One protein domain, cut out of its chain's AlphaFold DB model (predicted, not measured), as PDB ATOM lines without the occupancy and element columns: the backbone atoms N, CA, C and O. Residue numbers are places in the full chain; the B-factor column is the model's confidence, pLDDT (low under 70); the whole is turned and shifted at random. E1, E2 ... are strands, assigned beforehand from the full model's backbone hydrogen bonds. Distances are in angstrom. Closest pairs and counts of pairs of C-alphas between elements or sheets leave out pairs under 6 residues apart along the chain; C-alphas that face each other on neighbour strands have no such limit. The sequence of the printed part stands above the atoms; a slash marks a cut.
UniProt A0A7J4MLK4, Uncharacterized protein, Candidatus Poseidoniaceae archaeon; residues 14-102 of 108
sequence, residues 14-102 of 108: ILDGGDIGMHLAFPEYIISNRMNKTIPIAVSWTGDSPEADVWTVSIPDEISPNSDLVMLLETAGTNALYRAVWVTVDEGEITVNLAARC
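AT A GLANCE: This is residues 14 to 102 of the 108 residues of an uncharacterized protein of Candidatus Poseidoniaceae archaeon (UniProt A0A7J4MLK4). The domain is an elongated sandwich of two strongly twisted sheets, with E1, E2, E5 and E4 in one layer and E3, E7 and E6 in the other, the strands of the two layers running nearly along one another. The short strand E1 lies at one edge of the first layer, and residues 17 to 27 form a loop from it back to E2. The printed part has 89 residues with seven named strands, E1 to E7 in that order along the chain, and no named helix; the class is all strand. The first sheet has the order E1, E2, E5, E4 and is antiparallel; the second has the order E3, E7, E6 and is mixed. The whole is compact, with a radius of gyration of the C-alphas of 13.6 A, and spans 42 by 25 by 19 A.

IN THESE COORDINATES: The printed part begins with E1, residues 14 to 16, whose C-alpha 14 is at (100.065, 160.265, 177.356). E2 holds residues 28 to 33 and measures 16.6 A from first to last C-alpha. E3 is residues 39 to 47, 26.1 A long, beginning with C-alpha 39 at (111.840, 157.021, 174.795). E4 is the short strand of residues 55 to 58, 9.8 A long. E5, residues 67 to 75, measures 26.6 A, and E6, residues 82 to 90, measures 25.7 A. E7, residues 93 to 101, is 25.3 A long and ends with C-alpha 101 at (92.987, 147.122, 154.927).

HOW THE PARTS SIT: In the sheet E1 E2 E5 E4, E1 and E4 are the edge strands. E1 and E2 form a hairpin, antiparallel at 154 degrees between their directions; N 16 and O 30 are within hydrogen-bond range at 2.9 A. E2 and E5 are antiparallel at 150 degrees, with N 31 and O 69 at 2.9 A and N 69 and O 31 at 2.9 A. E4 and E5 form a hairpin, antiparallel at 160 degrees, with N 56 and O 74 at 2.9 A. The pairing of E5 is staggered: its residues 67 to 72 pair with E2 and its residues 72 to 75 with E4. In the other sheet, E7 is the inner strand. E3 and E7 are parallel, 15 degrees between their directions, with N 44 and O 96 at 2.9 A and N 98 and O 44 at 2.8 A. E6 and E7 form a hairpin, antiparallel at 164 degrees, with N 88 and O 95 at 2.9 A. The two sheets make a sandwich, two sheets face to face: 20 pairs of their C-alphas are within 10 A, and the parts that face each other are 10.8 A centre to centre. Their best planes are 26 degrees apart, and the strands of the one stand at 8 degrees to those of the other. The closest C-alphas of E2 and E3 are those of Asn 33 and Ile 39, 7.6 A apart. Outside the named strands, residues 62 to 63 pair antiparallel with residues 39 to 40 of E3.

THE WHOLE: The two C-alphas farthest apart, those of Asn 36 and Thr 78, are 42.4 A apart. The chain changes from one sheet to the other at the links E2 to E3, E3 to E4 and E5 to E6. The link E1 to E2, 11 residues, is long, while the links E2 to E3 and E6 to E7 are tight. The printed part has no cut. The mean pLDDT of the printed part is 90.7, and no printed residue is under 70.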
ATOM      1  N   ILE A  14     101.446 159.860 177.644       93.06
ATOM      2  CA  ILE A  14     100.065 160.265 177.356       93.06
ATOM      3  C   ILE A  14      99.929 160.638 175.885       93.06
ATOM      4  O   ILE A  14     100.772 161.349 175.346       93.06
ATOM      5  N   LEU A  15      98.842 160.189 175.259       91.19
ATOM      6  CA  LEU A  15      98.390 160.675 173.960       91.19
ATOM      7  C   LEU A  15      97.291 161.721 174.174       91.19
ATOM      8  O   LEU A  15      96.214 161.386 174.671       91.19
ATOM      9  N   ASP A  16      97.554 162.968 173.795       86.06
ATOM     10  CA  ASP A  16      96.528 164.009 173.790       86.06
ATOM     11  C   ASP A  16      95.533 163.755 172.645       86.06
ATOM     12  O   ASP A  16      95.911 163.396 171.527       86.06
ATOM     13  N   GLY A  17      94.240 163.898 172.930       74.75
ATOM     14  CA  GLY A  17      93.164 163.618 171.976       74.75
ATOM     15  C   GLY A  17      92.799 162.133 171.794       74.75
ATOM     16  O   GLY A  17      91.985 161.812 170.928       74.75
ATOM     17  N   GLY A  18      93.344 161.224 172.610       70.25
ATOM     18  CA  GLY A  18      93.049 159.781 172.592       70.25
ATOM     19  C   GLY A  18      91.927 159.312 173.534       70.25
ATOM     20  O   GLY A  18      91.946 158.162 173.968       70.25
ATOM     21  N   ASP A  19      90.987 160.185 173.913       76.06
ATOM     22  CA  ASP A  19      89.932 159.859 174.886       76.06
ATOM     23  C   ASP A  19      88.938 158.783 174.413       76.06
ATOM     24  O   ASP A  19      88.784 158.477 173.228       76.06
ATOM     25  N   ILE A  20      88.194 158.222 175.373       77.12
ATOM     26  CA  ILE A  20      87.154 157.219 175.109       77.12
ATOM     27  C   ILE A  20      86.136 157.756 174.097       77.12
ATOM     28  O   ILE A  20      85.486 158.777 174.315       77.12
ATOM     29  N   GLY A  21      85.936 156.998 173.017       74.38
ATOM     30  CA  GLY A  21      85.012 157.354 171.940       74.38
ATOM     31  C   GLY A  21      85.635 158.239 170.861       74.38
ATOM     32  O   GLY A  21      84.960 158.527 169.874       74.38
ATOM     33  N   MET A  22      86.907 158.621 171.008       71.50
ATOM     34  CA  MET A  22      87.659 159.324 169.978       71.50
ATOM     35  C   MET A  22      88.486 158.334 169.154       71.50
ATOM     36  O   MET A  22      89.165 157.452 169.678       71.50
ATOM     37  N   HIS A  23      88.388 158.461 167.834       73.25
ATOM     38  CA  HIS A  23      89.309 157.832 166.894       73.25
ATOM     39  C   HIS A  23      90.406 158.843 166.559       73.25
ATOM     40  O   HIS A  23      90.128 160.042 166.489       73.25
ATOM     41  N   LEU A  24      91.619 158.356 166.296       77.62
ATOM     42  CA  LEU A  24      92.683 159.166 165.715       77.62
ATOM     43  C   LEU A  24      92.338 159.517 164.247       77.62
ATOM     44  O   LEU A  24      92.857 158.913 163.315       77.62
ATOM     45  N   ALA A  25      91.427 160.483 164.064       71.94
ATOM     46  CA  ALA A  25      90.894 160.962 162.783       71.94
ATOM     47  C   ALA A  25      91.495 162.289 162.264       71.94
ATOM     48  O   ALA A  25      91.315 162.642 161.102       71.94
ATOM     49  N   PHE A  26      92.144 163.059 163.132       79.88
ATOM     50  CA  PHE A  26      92.878 164.284 162.819       79.88
ATOM     51  C   PHE A  26      94.294 164.000 162.306       79.88
ATOM     52  O   PHE A  26      94.840 162.935 162.596       79.88
ATOM     53  N   PRO A  27      94.898 164.951 161.573       85.75
ATOM     54  CA  PRO A  27      96.238 164.782 161.036       85.75
ATOM     55  C   PRO A  27      97.349 165.004 162.062       85.75
ATOM     56  O   PRO A  27      98.482 164.643 161.787       85.75
ATOM     57  N   GLU A  28      97.056 165.595 163.220       91.19
ATOM     58  CA  GLU A  28      98.054 165.978 164.218       91.19
ATOM     59  C   GLU A  28      97.682 165.422 165.595       91.19
ATOM     60  O   GLU A  28      96.534 165.556 166.025       91.19
ATOM     61  N   TYR A  29      98.662 164.831 166.282       90.88
ATOM     62  CA  TYR A  29      98.543 164.405 167.679       90.88
ATOM     63  C   TYR A  29      99.768 164.791 168.480       90.88
ATOM     64  O   TYR A  29     100.871 164.898 167.940       90.88
ATOM     65  N   ILE A  30      99.564 164.930 169.786       93.88
ATOM     66  CA  ILE A  30     100.631 165.202 170.737       93.88
ATOM     67  C   ILE A  30     100.829 163.967 171.607       93.88
ATOM     68  O   ILE A  30      99.885 163.465 172.216       93.88
ATOM     69  N   ILE A  31     102.069 163.489 171.668       95.00
ATOM     70  CA  ILE A  31     102.500 162.503 172.656       95.00
ATOM     71  C   ILE A  31     103.341 163.228 173.701       95.00
ATOM     72  O   ILE A  31     104.303 163.912 173.357       95.00
ATOM     73  N   SER A  32     103.004 163.038 174.971       96.62
ATOM     74  CA  SER A  32     103.738 163.575 176.116       96.62
ATOM     75  C   SER A  32     104.509 162.466 176.817       96.62
ATOM     76  O   SER A  32     103.916 161.507 177.313       96.62
ATOM     77  N   ASN A  33     105.828 162.622 176.921       97.25
ATOM     78  CA  ASN A  33     106.683 161.792 177.763       97.25
ATOM     79  C   ASN A  33     106.880 162.496 179.103       97.25
ATOM     80  O   ASN A  33     107.617 163.479 179.193       97.25
ATOM     81  N   ARG A  34     106.252 161.976 180.159       96.75
ATOM     82  CA  ARG A  34     106.338 162.538 181.517       96.75
ATOM     83  C   ARG A  34     107.375 161.823 182.382       96.75
ATOM     84  O   ARG A  34     107.441 162.035 183.590       96.75
ATOM     85  N   MET A  35     108.186 160.966 181.767       96.62
ATOM     86  CA  MET A  35     109.275 160.277 182.431       96.62
ATOM     87  C   MET A  35     110.575 161.073 182.353       96.62
ATOM     88  O   MET A  35     110.793 161.915 181.483       96.62
ATOM     89  N   ASN A  36     111.506 160.722 183.239       97.12
ATOM     90  CA  ASN A  36     112.859 161.268 183.253       97.12
ATOM     91  C   ASN A  36     113.848 160.444 182.395       97.12
ATOM     92  O   ASN A  36     114.998 160.247 182.785       97.12
ATOM     93  N   LYS A  37     113.393 159.900 181.261       96.88
ATOM     94  CA  LYS A  37     114.222 159.174 180.282       96.88
ATOM     95  C   LYS A  37     113.734 159.464 178.863       96.88
ATOM     96  O   LYS A  37     112.544 159.703 178.677       96.88
ATOM     97  N   THR A  38     114.642 159.446 177.890       98.12
ATOM     98  CA  THR A  38     114.282 159.468 176.465       98.12
ATOM     99  C   THR A  38     113.600 158.151 176.103       98.12
ATOM    100  O   THR A  38     114.023 157.102 176.593       98.12
ATOM    101  N   ILE A  39     112.563 158.207 175.270       98.19
ATOM    102  CA  ILE A  39     111.840 157.021 174.795       98.19
ATOM    103  C   ILE A  39     111.962 156.943 173.269       98.19
ATOM    104  O   ILE A  39     111.592 157.920 172.611       98.19
ATOM    105  N   PRO A  40     112.462 155.833 172.699       98.25
ATOM    106  CA  PRO A  40     112.433 155.610 171.260       98.25
ATOM    107  C   PRO A  40     110.998 155.439 170.752       98.25
ATOM    108  O   PRO A  40     110.118 154.940 171.459       98.25
ATOM    109  N   ILE A  41     110.785 155.843 169.505       98.00
ATOM    110  CA  ILE A  41     109.524 155.701 168.791       98.00
ATOM    111  C   ILE A  41     109.752 154.817 167.571       98.00
ATOM    112  O   ILE A  41     110.585 155.102 166.715       98.00
ATOM    113  N   ALA A  42     108.967 153.752 167.478       97.38
ATOM    114  CA  ALA A  42     108.901 152.883 166.318       97.38
ATOM    115  C   ALA A  42     107.595 153.107 165.550       97.38
ATOM    116  O   ALA A  42     106.559 153.471 166.115       97.38
ATOM    117  N   VAL A  43     107.626 152.828 164.246       95.69
ATOM    118  CA  VAL A  43     106.433 152.847 163.395       95.69
ATOM    119  C   VAL A  43     106.201 151.452 162.832       95.69
ATOM    120  O   VAL A  43     107.057 150.896 162.144       95.69
ATOM    121  N   SER A  44     105.029 150.890 163.116       95.12
ATOM    122  CA  SER A  44     104.618 149.569 162.642       95.12
ATOM    123  C   SER A  44     103.515 149.698 161.600       95.12
ATOM    124  O   SER A  44     102.528 150.402 161.807       95.12
ATOM    125  N   TRP A  45     103.678 148.986 160.487       92.19
ATOM    126  CA  TRP A  45     102.778 149.034 159.341       92.19
ATOM    127  C   TRP A  45     102.214 147.643 159.100       92.19
ATOM    128  O   TRP A  45     102.957 146.685 158.881       92.19
ATOM    129  N   THR A  46     100.892 147.521 159.122       92.75
ATOM    130  CA  THR A  46     100.214 146.256 158.832       92.75
ATOM    131  C   THR A  46      99.095 146.473 157.827       92.75
ATOM    132  O   THR A  46      98.459 147.523 157.789       92.75
ATOM    133  N   GLY A  47      98.827 145.488 156.981       90.50
ATOM    134  CA  GLY A  47      97.831 145.694 155.941       90.50
ATOM    135  C   GLY A  47      97.822 144.624 154.876       90.50
ATOM    136  O   GLY A  47      98.611 143.683 154.916       90.50
ATOM    137  N   ASP A  48      96.881 144.781 153.961       89.00
ATOM    138  CA  ASP A  48      96.776 144.053 152.694       89.00
ATOM    139  C   ASP A  48      96.506 145.009 151.518       89.00
ATOM    140  O   ASP A  48      96.140 144.573 150.429       89.00
ATOM    141  N   SER A  49      96.729 146.312 151.730       84.31
ATOM    142  CA  SER A  49      96.705 147.314 150.668       84.31
ATOM    143  C   SER A  49      97.672 146.937 149.534       84.31
ATOM    144  O   SER A  49      98.828 146.609 149.816       84.31
ATOM    145  N   PRO A  50      97.249 147.038 148.262       81.62
ATOM    146  CA  PRO A  50      98.140 146.859 147.119       81.62
ATOM    147  C   PRO A  50      99.085 148.056 146.915       81.62
ATOM    148  O   PRO A  50     100.129 147.917 146.279       81.62
ATOM    149  N   GLU A  51      98.734 149.229 147.449       82.50
ATOM    150  CA  GLU A  51      99.570 150.432 147.441       82.50
ATOM    151  C   GLU A  51     100.479 150.460 148.680       82.50
ATOM    152  O   GLU A  51     100.013 150.232 149.801       82.50
ATOM    153  N   ALA A  52     101.762 150.779 148.477       74.81
ATOM    154  CA  ALA A  52     102.732 150.965 149.560       74.81
ATOM    155  C   ALA A  52     102.618 152.353 150.225       74.81
ATOM    156  O   ALA A  52     102.797 152.471 151.434       74.81
ATOM    157  N   ASP A  53     102.244 153.383 149.458       84.50
ATOM    158  CA  ASP A  53     102.250 154.789 149.885       84.50
ATOM    159  C   ASP A  53     100.852 155.272 150.318       84.50
ATOM    160  O   ASP A  53     100.314 156.255 149.810       84.50
ATOM    161  N   VAL A  54     100.223 154.550 151.250       90.69
ATOM    162  CA  VAL A  54      98.838 154.827 151.705       90.69
ATOM    163  C   VAL A  54      98.744 155.705 152.950       90.69
ATOM    164  O   VAL A  54      97.641 156.029 153.411       90.69
ATOM    165  N   TRP A  55      99.900 156.116 153.467       91.19
ATOM    166  CA  TRP A  55     100.046 157.075 154.551       91.19
ATOM    167  C   TRP A  55     101.176 158.052 154.248       91.19
ATOM    168  O   TRP A  55     102.218 157.657 153.729       91.19
ATOM    169  N   THR A  56     100.999 159.296 154.673       91.81
ATOM    170  CA  THR A  56     102.084 160.262 154.832       91.81
ATOM    171  C   THR A  56     102.300 160.440 156.327       91.81
ATOM    172  O   THR A  56     101.401 160.905 157.027       91.81
ATOM    173  N   VAL A  57     103.468 160.035 156.829       92.62
ATOM    174  CA  VAL A  57     103.791 160.123 158.258       92.62
ATOM    175  C   VAL A  57     105.006 161.007 158.485       92.62
ATOM    176  O   VAL A  57     105.995 160.929 157.759       92.62
ATOM    177  N   SER A  58     104.940 161.831 159.524       94.94
ATOM    178  CA  SER A  58     106.085 162.556 160.063       94.94
ATOM    179  C   SER A  58     106.086 162.362 161.570       94.94
ATOM    180  O   SER A  58     105.347 163.027 162.297       94.94
ATOM    181  N   ILE A  59     106.901 161.412 162.023       95.00
ATOM    182  CA  ILE A  59     107.026 161.008 163.422       95.00
ATOM    183  C   ILE A  59     108.526 161.024 163.747       95.00
ATOM    184  O   ILE A  59     109.276 160.331 163.062       95.00
ATOM    185  N   PRO A  60     108.986 161.826 164.720       95.69
ATOM    186  CA  PRO A  60     110.367 161.760 165.187       95.69
ATOM    187  C   PRO A  60     110.700 160.398 165.815       95.69
ATOM    188  O   PRO A  60     109.829 159.752 166.386       95.69
ATOM    189  N   ASP A  61     111.972 160.001 165.762       97.38
ATOM    190  CA  ASP A  61     112.430 158.673 166.208       97.38
ATOM    191  C   ASP A  61     112.507 158.516 167.739       97.38
ATOM    192  O   ASP A  61     112.695 157.414 168.248       97.38
ATOM    193  N   GLU A  62     112.401 159.609 168.497       97.88
ATOM    194  CA  GLU A  62     112.446 159.593 169.958       97.88
ATOM    195  C   GLU A  62     111.774 160.829 170.570       97.88
ATOM    196  O   GLU A  62     111.657 161.881 169.938       97.88
ATOM    197  N   ILE A  63     111.377 160.713 171.839       97.94
ATOM    198  CA  ILE A  63     110.858 161.815 172.652       97.94
ATOM    199  C   ILE A  63     111.738 162.035 173.884       97.94
ATOM    200  O   ILE A  63     112.003 161.121 174.670       97.94
ATOM    201  N   SER A  64     112.196 163.274 174.064       98.25
ATOM    202  CA  SER A  64     113.049 163.665 175.191       98.25
ATOM    203  C   SER A  64     112.318 163.552 176.541       98.25
ATOM    204  O   SER A  64     111.084 163.563 176.580       98.25
ATOM    205  N   PRO A  65     113.047 163.467 177.671       98.19
ATOM    206  CA  PRO A  65     112.438 163.452 178.998       98.19
ATOM    207  C   PRO A  65     111.581 164.696 179.257       98.19
ATOM    208  O   PRO A  65     112.014 165.806 178.944       98.19
ATOM    209  N   ASN A  66     110.431 164.526 179.914       98.00
ATOM    210  CA  ASN A  66     109.525 165.615 180.313       98.00
ATOM    211  C   ASN A  66     109.180 166.579 179.163       98.00
ATOM    212  O   ASN A  66     109.216 167.800 179.335       98.00
ATOM    213  N   SER A  67     108.916 166.035 177.977       97.81
ATOM    214  CA  SER A  67     108.670 166.822 176.772       97.81
ATOM    215  C   SER A  67     107.503 166.277 175.967       97.81
ATOM    216  O   SER A  67     107.071 165.140 176.171       97.81
ATOM    217  N   ASP A  68     107.034 167.111 175.047       97.00
ATOM    218  CA  ASP A  68     105.954 166.806 174.125       97.00
ATOM    219  C   ASP A  68     106.503 166.711 172.704       97.00
ATOM    220  O   ASP A  68     107.434 167.426 172.317       97.00
ATOM    221  N   LEU A  69     105.888 165.840 171.918       95.81
ATOM    222  CA  LEU A  69     106.198 165.628 170.517       95.81
ATOM    223  C   LEU A  69     104.917 165.703 169.706       95.81
ATOM    224  O   LEU A  69     103.901 165.115 170.070       95.81
ATOM    225  N   VAL A  70     104.999 166.405 168.581       94.44
ATOM    226  CA  VAL A  70     103.924 166.485 167.595       94.44
ATOM    227  C   VAL A  70     104.185 165.445 166.513       94.44
ATOM    228  O   VAL A  70     105.254 165.433 165.901       94.44
ATOM    229  N   MET A  71     103.208 164.576 166.281       93.00
ATOM    230  CA  MET A  71     103.212 163.604 165.193       93.00
ATOM    231  C   MET A  71     102.171 163.987 164.148       93.00
ATOM    232  O   MET A  71     101.048 164.361 164.496       93.00
ATOM    233  N   LEU A  72     102.544 163.859 162.875       93.50
ATOM    234  CA  LEU A  72     101.648 164.100 161.748       93.50
ATOM    235  C   LEU A  72     101.339 162.791 161.026       93.50
ATOM    236  O   LEU A  72     102.254 162.052 160.650       93.50
ATOM    237  N   LEU A  73     100.050 162.522 160.837       91.62
ATOM    238  CA  LEU A  73      99.504 161.322 160.219       91.62
ATOM    239  C   LEU A  73      98.431 161.693 159.198       91.62
ATOM    240  O   LEU A  73      97.314 162.045 159.560       91.62
ATOM    241  N   GLU A  74      98.722 161.539 157.915       91.25
ATOM    242  CA  GLU A  74      97.748 161.800 156.857       91.25
ATOM    243  C   GLU A  74      97.487 160.542 156.035       91.25
ATOM    244  O   GLU A  74      98.379 159.733 155.772       91.25
ATOM    245  N   THR A  75      96.239 160.374 155.600       90.62
ATOM    246  CA  THR A  75      95.896 159.328 154.639       90.62
ATOM    247  C   THR A  75      96.403 159.722 153.258       90.62
ATOM    248  O   THR A  75      96.150 160.841 152.811       90.62
ATOM    249  N   ALA A  76      97.031 158.788 152.555       89.44
ATOM    250  CA  ALA A  76      97.452 158.953 151.171       89.44
ATOM    251  C   ALA A  76      96.889 157.821 150.294       89.44
ATOM    252  O   ALA A  76      96.191 156.916 150.777       89.44
ATOM    253  N   GLY A  77      97.189 157.896 148.999       86.06
ATOM    254  CA  GLY A  77      96.744 156.922 148.009       86.06
ATOM    255  C   GLY A  77      95.338 157.181 147.472       86.06
ATOM    256  O   GLY A  77      94.616 158.072 147.926       86.06
ATOM    257  N   THR A  78      94.955 156.397 146.467       81.31
ATOM    258  CA  THR A  78      93.654 156.534 145.786       81.31
ATOM    259  C   THR A  78      92.636 155.486 146.212       81.31
ATOM    260  O   THR A  78      91.434 155.681 146.032       81.31
ATOM    261  N   ASN A  79      93.106 154.396 146.816       83.94
ATOM    262  CA  ASN A  79      92.261 153.289 147.223       83.94
ATOM    263  C   ASN A  79      91.396 153.598 148.455       83.94
ATOM    264  O   ASN A  79      91.831 154.193 149.454       83.94
ATOM    265  N   ALA A  80      90.149 153.126 148.399       86.81
ATOM    266  CA  ALA A  80      89.190 153.198 149.494       86.81
ATOM    267  C   ALA A  80      89.500 152.125 150.554       86.81
ATOM    268  O   ALA A  80      88.914 151.046 150.562       86.81
ATOM    269  N   LEU A  81      90.450 152.424 151.444       90.38
ATOM    270  CA  LEU A  81      90.910 151.512 152.497       90.38
ATOM    271  C   LEU A  81      90.249 151.797 153.847       90.38
ATOM    272  O   LEU A  81      90.100 152.957 154.249       90.38
ATOM    273  N   TYR A  82      89.973 150.734 154.600       90.88
ATOM    274  CA  TYR A  82      89.742 150.820 156.036       90.88
ATOM    275  C   TYR A  82      91.068 151.071 156.739       90.88
ATOM    276  O   TYR A  82      92.024 150.308 156.592       90.88
ATOM    277  N   ARG A  83      91.127 152.155 157.506       89.25
ATOM    278  CA  ARG A  83      92.345 152.610 158.161       89.25
ATOM    279  C   ARG A  83      92.148 152.664 159.669       89.25
ATOM    280  O   ARG A  83      91.085 153.056 160.144       89.25
ATOM    281  N   ALA A  84      93.167 152.256 160.409       90.12
ATOM    282  CA  ALA A  84      93.193 152.353 161.859       90.12
ATOM    283  C   ALA A  84      94.581 152.784 162.323       90.12
ATOM    284  O   ALA A  84      95.590 152.361 161.762       90.12
ATOM    285  N   VAL A  85      94.599 153.606 163.365       90.62
ATOM    286  CA  VAL A  85      95.814 154.055 164.037       90.62
ATOM    287  C   VAL A  85      95.624 153.826 165.526       90.62
ATOM    288  O   VAL A  85      94.556 154.123 166.069       90.62
ATOM    289  N   TRP A  86      96.648 153.290 166.178       91.56
ATOM    290  CA  TRP A  86      96.719 153.206 167.630       91.56
ATOM    291  C   TRP A  86      98.171 153.303 168.094       91.56
ATOM    292  O   TRP A  86      99.104 153.005 167.349       91.56
ATOM    293  N   VAL A  87      98.358 153.715 169.342       92.38
ATOM    294  CA  VAL A  87      99.677 153.824 169.968       92.38
ATOM    295  C   VAL A  87      99.785 152.750 171.043       92.38
ATOM    296  O   VAL A  87      98.854 152.561 171.827       92.38
ATOM    297  N   THR A  88     100.901 152.031 171.063       94.38
ATOM    298  CA  THR A  88     101.259 151.114 172.150       94.38
ATOM    299  C   THR A  88     102.493 151.636 172.859       94.38
ATOM    300  O   THR A  88     103.359 152.241 172.233       94.38
ATOM    301  N   VAL A  89     102.563 151.400 174.163       94.75
ATOM    302  CA  VAL A  89     103.746 151.689 174.970       94.75
ATOM    303  C   VAL A  89     104.075 150.414 175.712       94.75
ATOM    304  O   VAL A  89     103.231 149.908 176.454       94.75
ATOM    305  N   ASP A  90     105.251 149.866 175.446       93.81
ATOM    306  CA  ASP A  90     105.699 148.616 176.044       93.81
ATOM    307  C   ASP A  90     107.218 148.627 176.209       93.81
ATOM    308  O   ASP A  90     107.937 149.155 175.366       93.81
ATOM    309  N   GLU A  91     107.691 148.076 177.325       89.81
ATOM    310  CA  GLU A  91     109.116 147.914 177.655       89.81
ATOM    311  C   GLU A  91     110.023 149.140 177.377       89.81
ATOM    312  O   GLU A  91     111.205 149.001 177.060       89.81
ATOM    313  N   GLY A  92     109.520 150.367 177.564       94.12
ATOM    314  CA  GLY A  92     110.287 151.589 177.331       94.12
ATOM    315  C   GLY A  92     110.372 152.039 175.875       94.12
ATOM    316  O   GLY A  92     111.242 152.857 175.586       94.12
ATOM    317  N   GLU A  93     109.500 151.557 174.991       97.00
ATOM    318  CA  GLU A  93     109.345 151.998 173.601       97.00
ATOM    319  C   GLU A  93     107.892 152.415 173.327       97.00
ATOM    320  O   GLU A  93     106.940 151.817 173.833       97.00
ATOM    321  N   ILE A  94     107.712 153.453 172.507       97.44
ATOM    322  CA  ILE A  94     106.409 153.821 171.947       97.44
ATOM    323  C   ILE A  94     106.334 153.273 170.523       97.44
ATOM    324  O   ILE A  94     107.183 153.586 169.694       97.44
ATOM    325  N   THR A  95     105.287 152.526 170.187       97.44
ATOM    326  CA  THR A  95     105.021 152.121 168.801       97.44
ATOM    327  C   THR A  95     103.767 152.811 168.281       97.44
ATOM    328  O   THR A  95     102.666 152.614 168.802       97.44
ATOM    329  N   VAL A  96     103.909 153.587 167.205       95.31
ATOM    330  CA  VAL A  96     102.774 154.080 166.417       95.31
ATOM    331  C   VAL A  96     102.411 153.005 165.403       95.31
ATOM    332  O   VAL A  96     103.184 152.689 164.499       95.31
ATOM    333  N   ASN A  97     101.235 152.412 165.566       95.12
ATOM    334  CA  ASN A  97     100.766 151.327 164.723       95.12
ATOM    335  C   ASN A  97      99.768 151.865 163.699       95.12
ATOM    336  O   ASN A  97      98.743 152.446 164.065       95.12
ATOM    337  N   LEU A  98     100.053 151.628 162.421       93.56
ATOM    338  CA  LEU A  98      99.190 151.970 161.301       93.56
ATOM    339  C   LEU A  98      98.703 150.693 160.621       93.56
ATOM    340  O   LEU A  98      99.490 149.818 160.244       93.56
ATOM    341  N   ALA A  99      97.391 150.598 160.433       93.06
ATOM    342  CA  ALA A  99      96.771 149.531 159.667       93.06
ATOM    343  C   ALA A  99      95.991 150.085 158.479       93.06
ATOM    344  O   ALA A  99      95.143 150.958 158.655       93.06
ATOM    345  N   ALA A 100      96.229 149.536 157.289       92.81
ATOM    346  CA  ALA A 100      95.447 149.827 156.091       92.81
ATOM    347  C   ALA A 100      94.959 148.521 155.456       92.81
ATOM    348  O   ALA A 100      95.762 147.665 155.077       92.81
ATOM    349  N   ARG A 101      93.638 148.349 155.385       91.94
ATOM    350  CA  ARG A 101      92.987 147.122 154.927       91.94
ATOM    351  C   ARG A 101      92.039 147.386 153.771       91.94
ATOM    352  O   ARG A 101      91.282 148.359 153.801       91.94
ATOM    353  N   CYS A 102      92.038 146.494 152.796       92.00
ATOM    354  CA  CYS A 102      90.992 146.456 151.790       92.00
ATOM    355  C   CYS A 102      89.628 146.156 152.433       92.00
ATOM    356  O   CYS A 102      89.554 145.502 153.481       92.00
TER     357      CYS A 102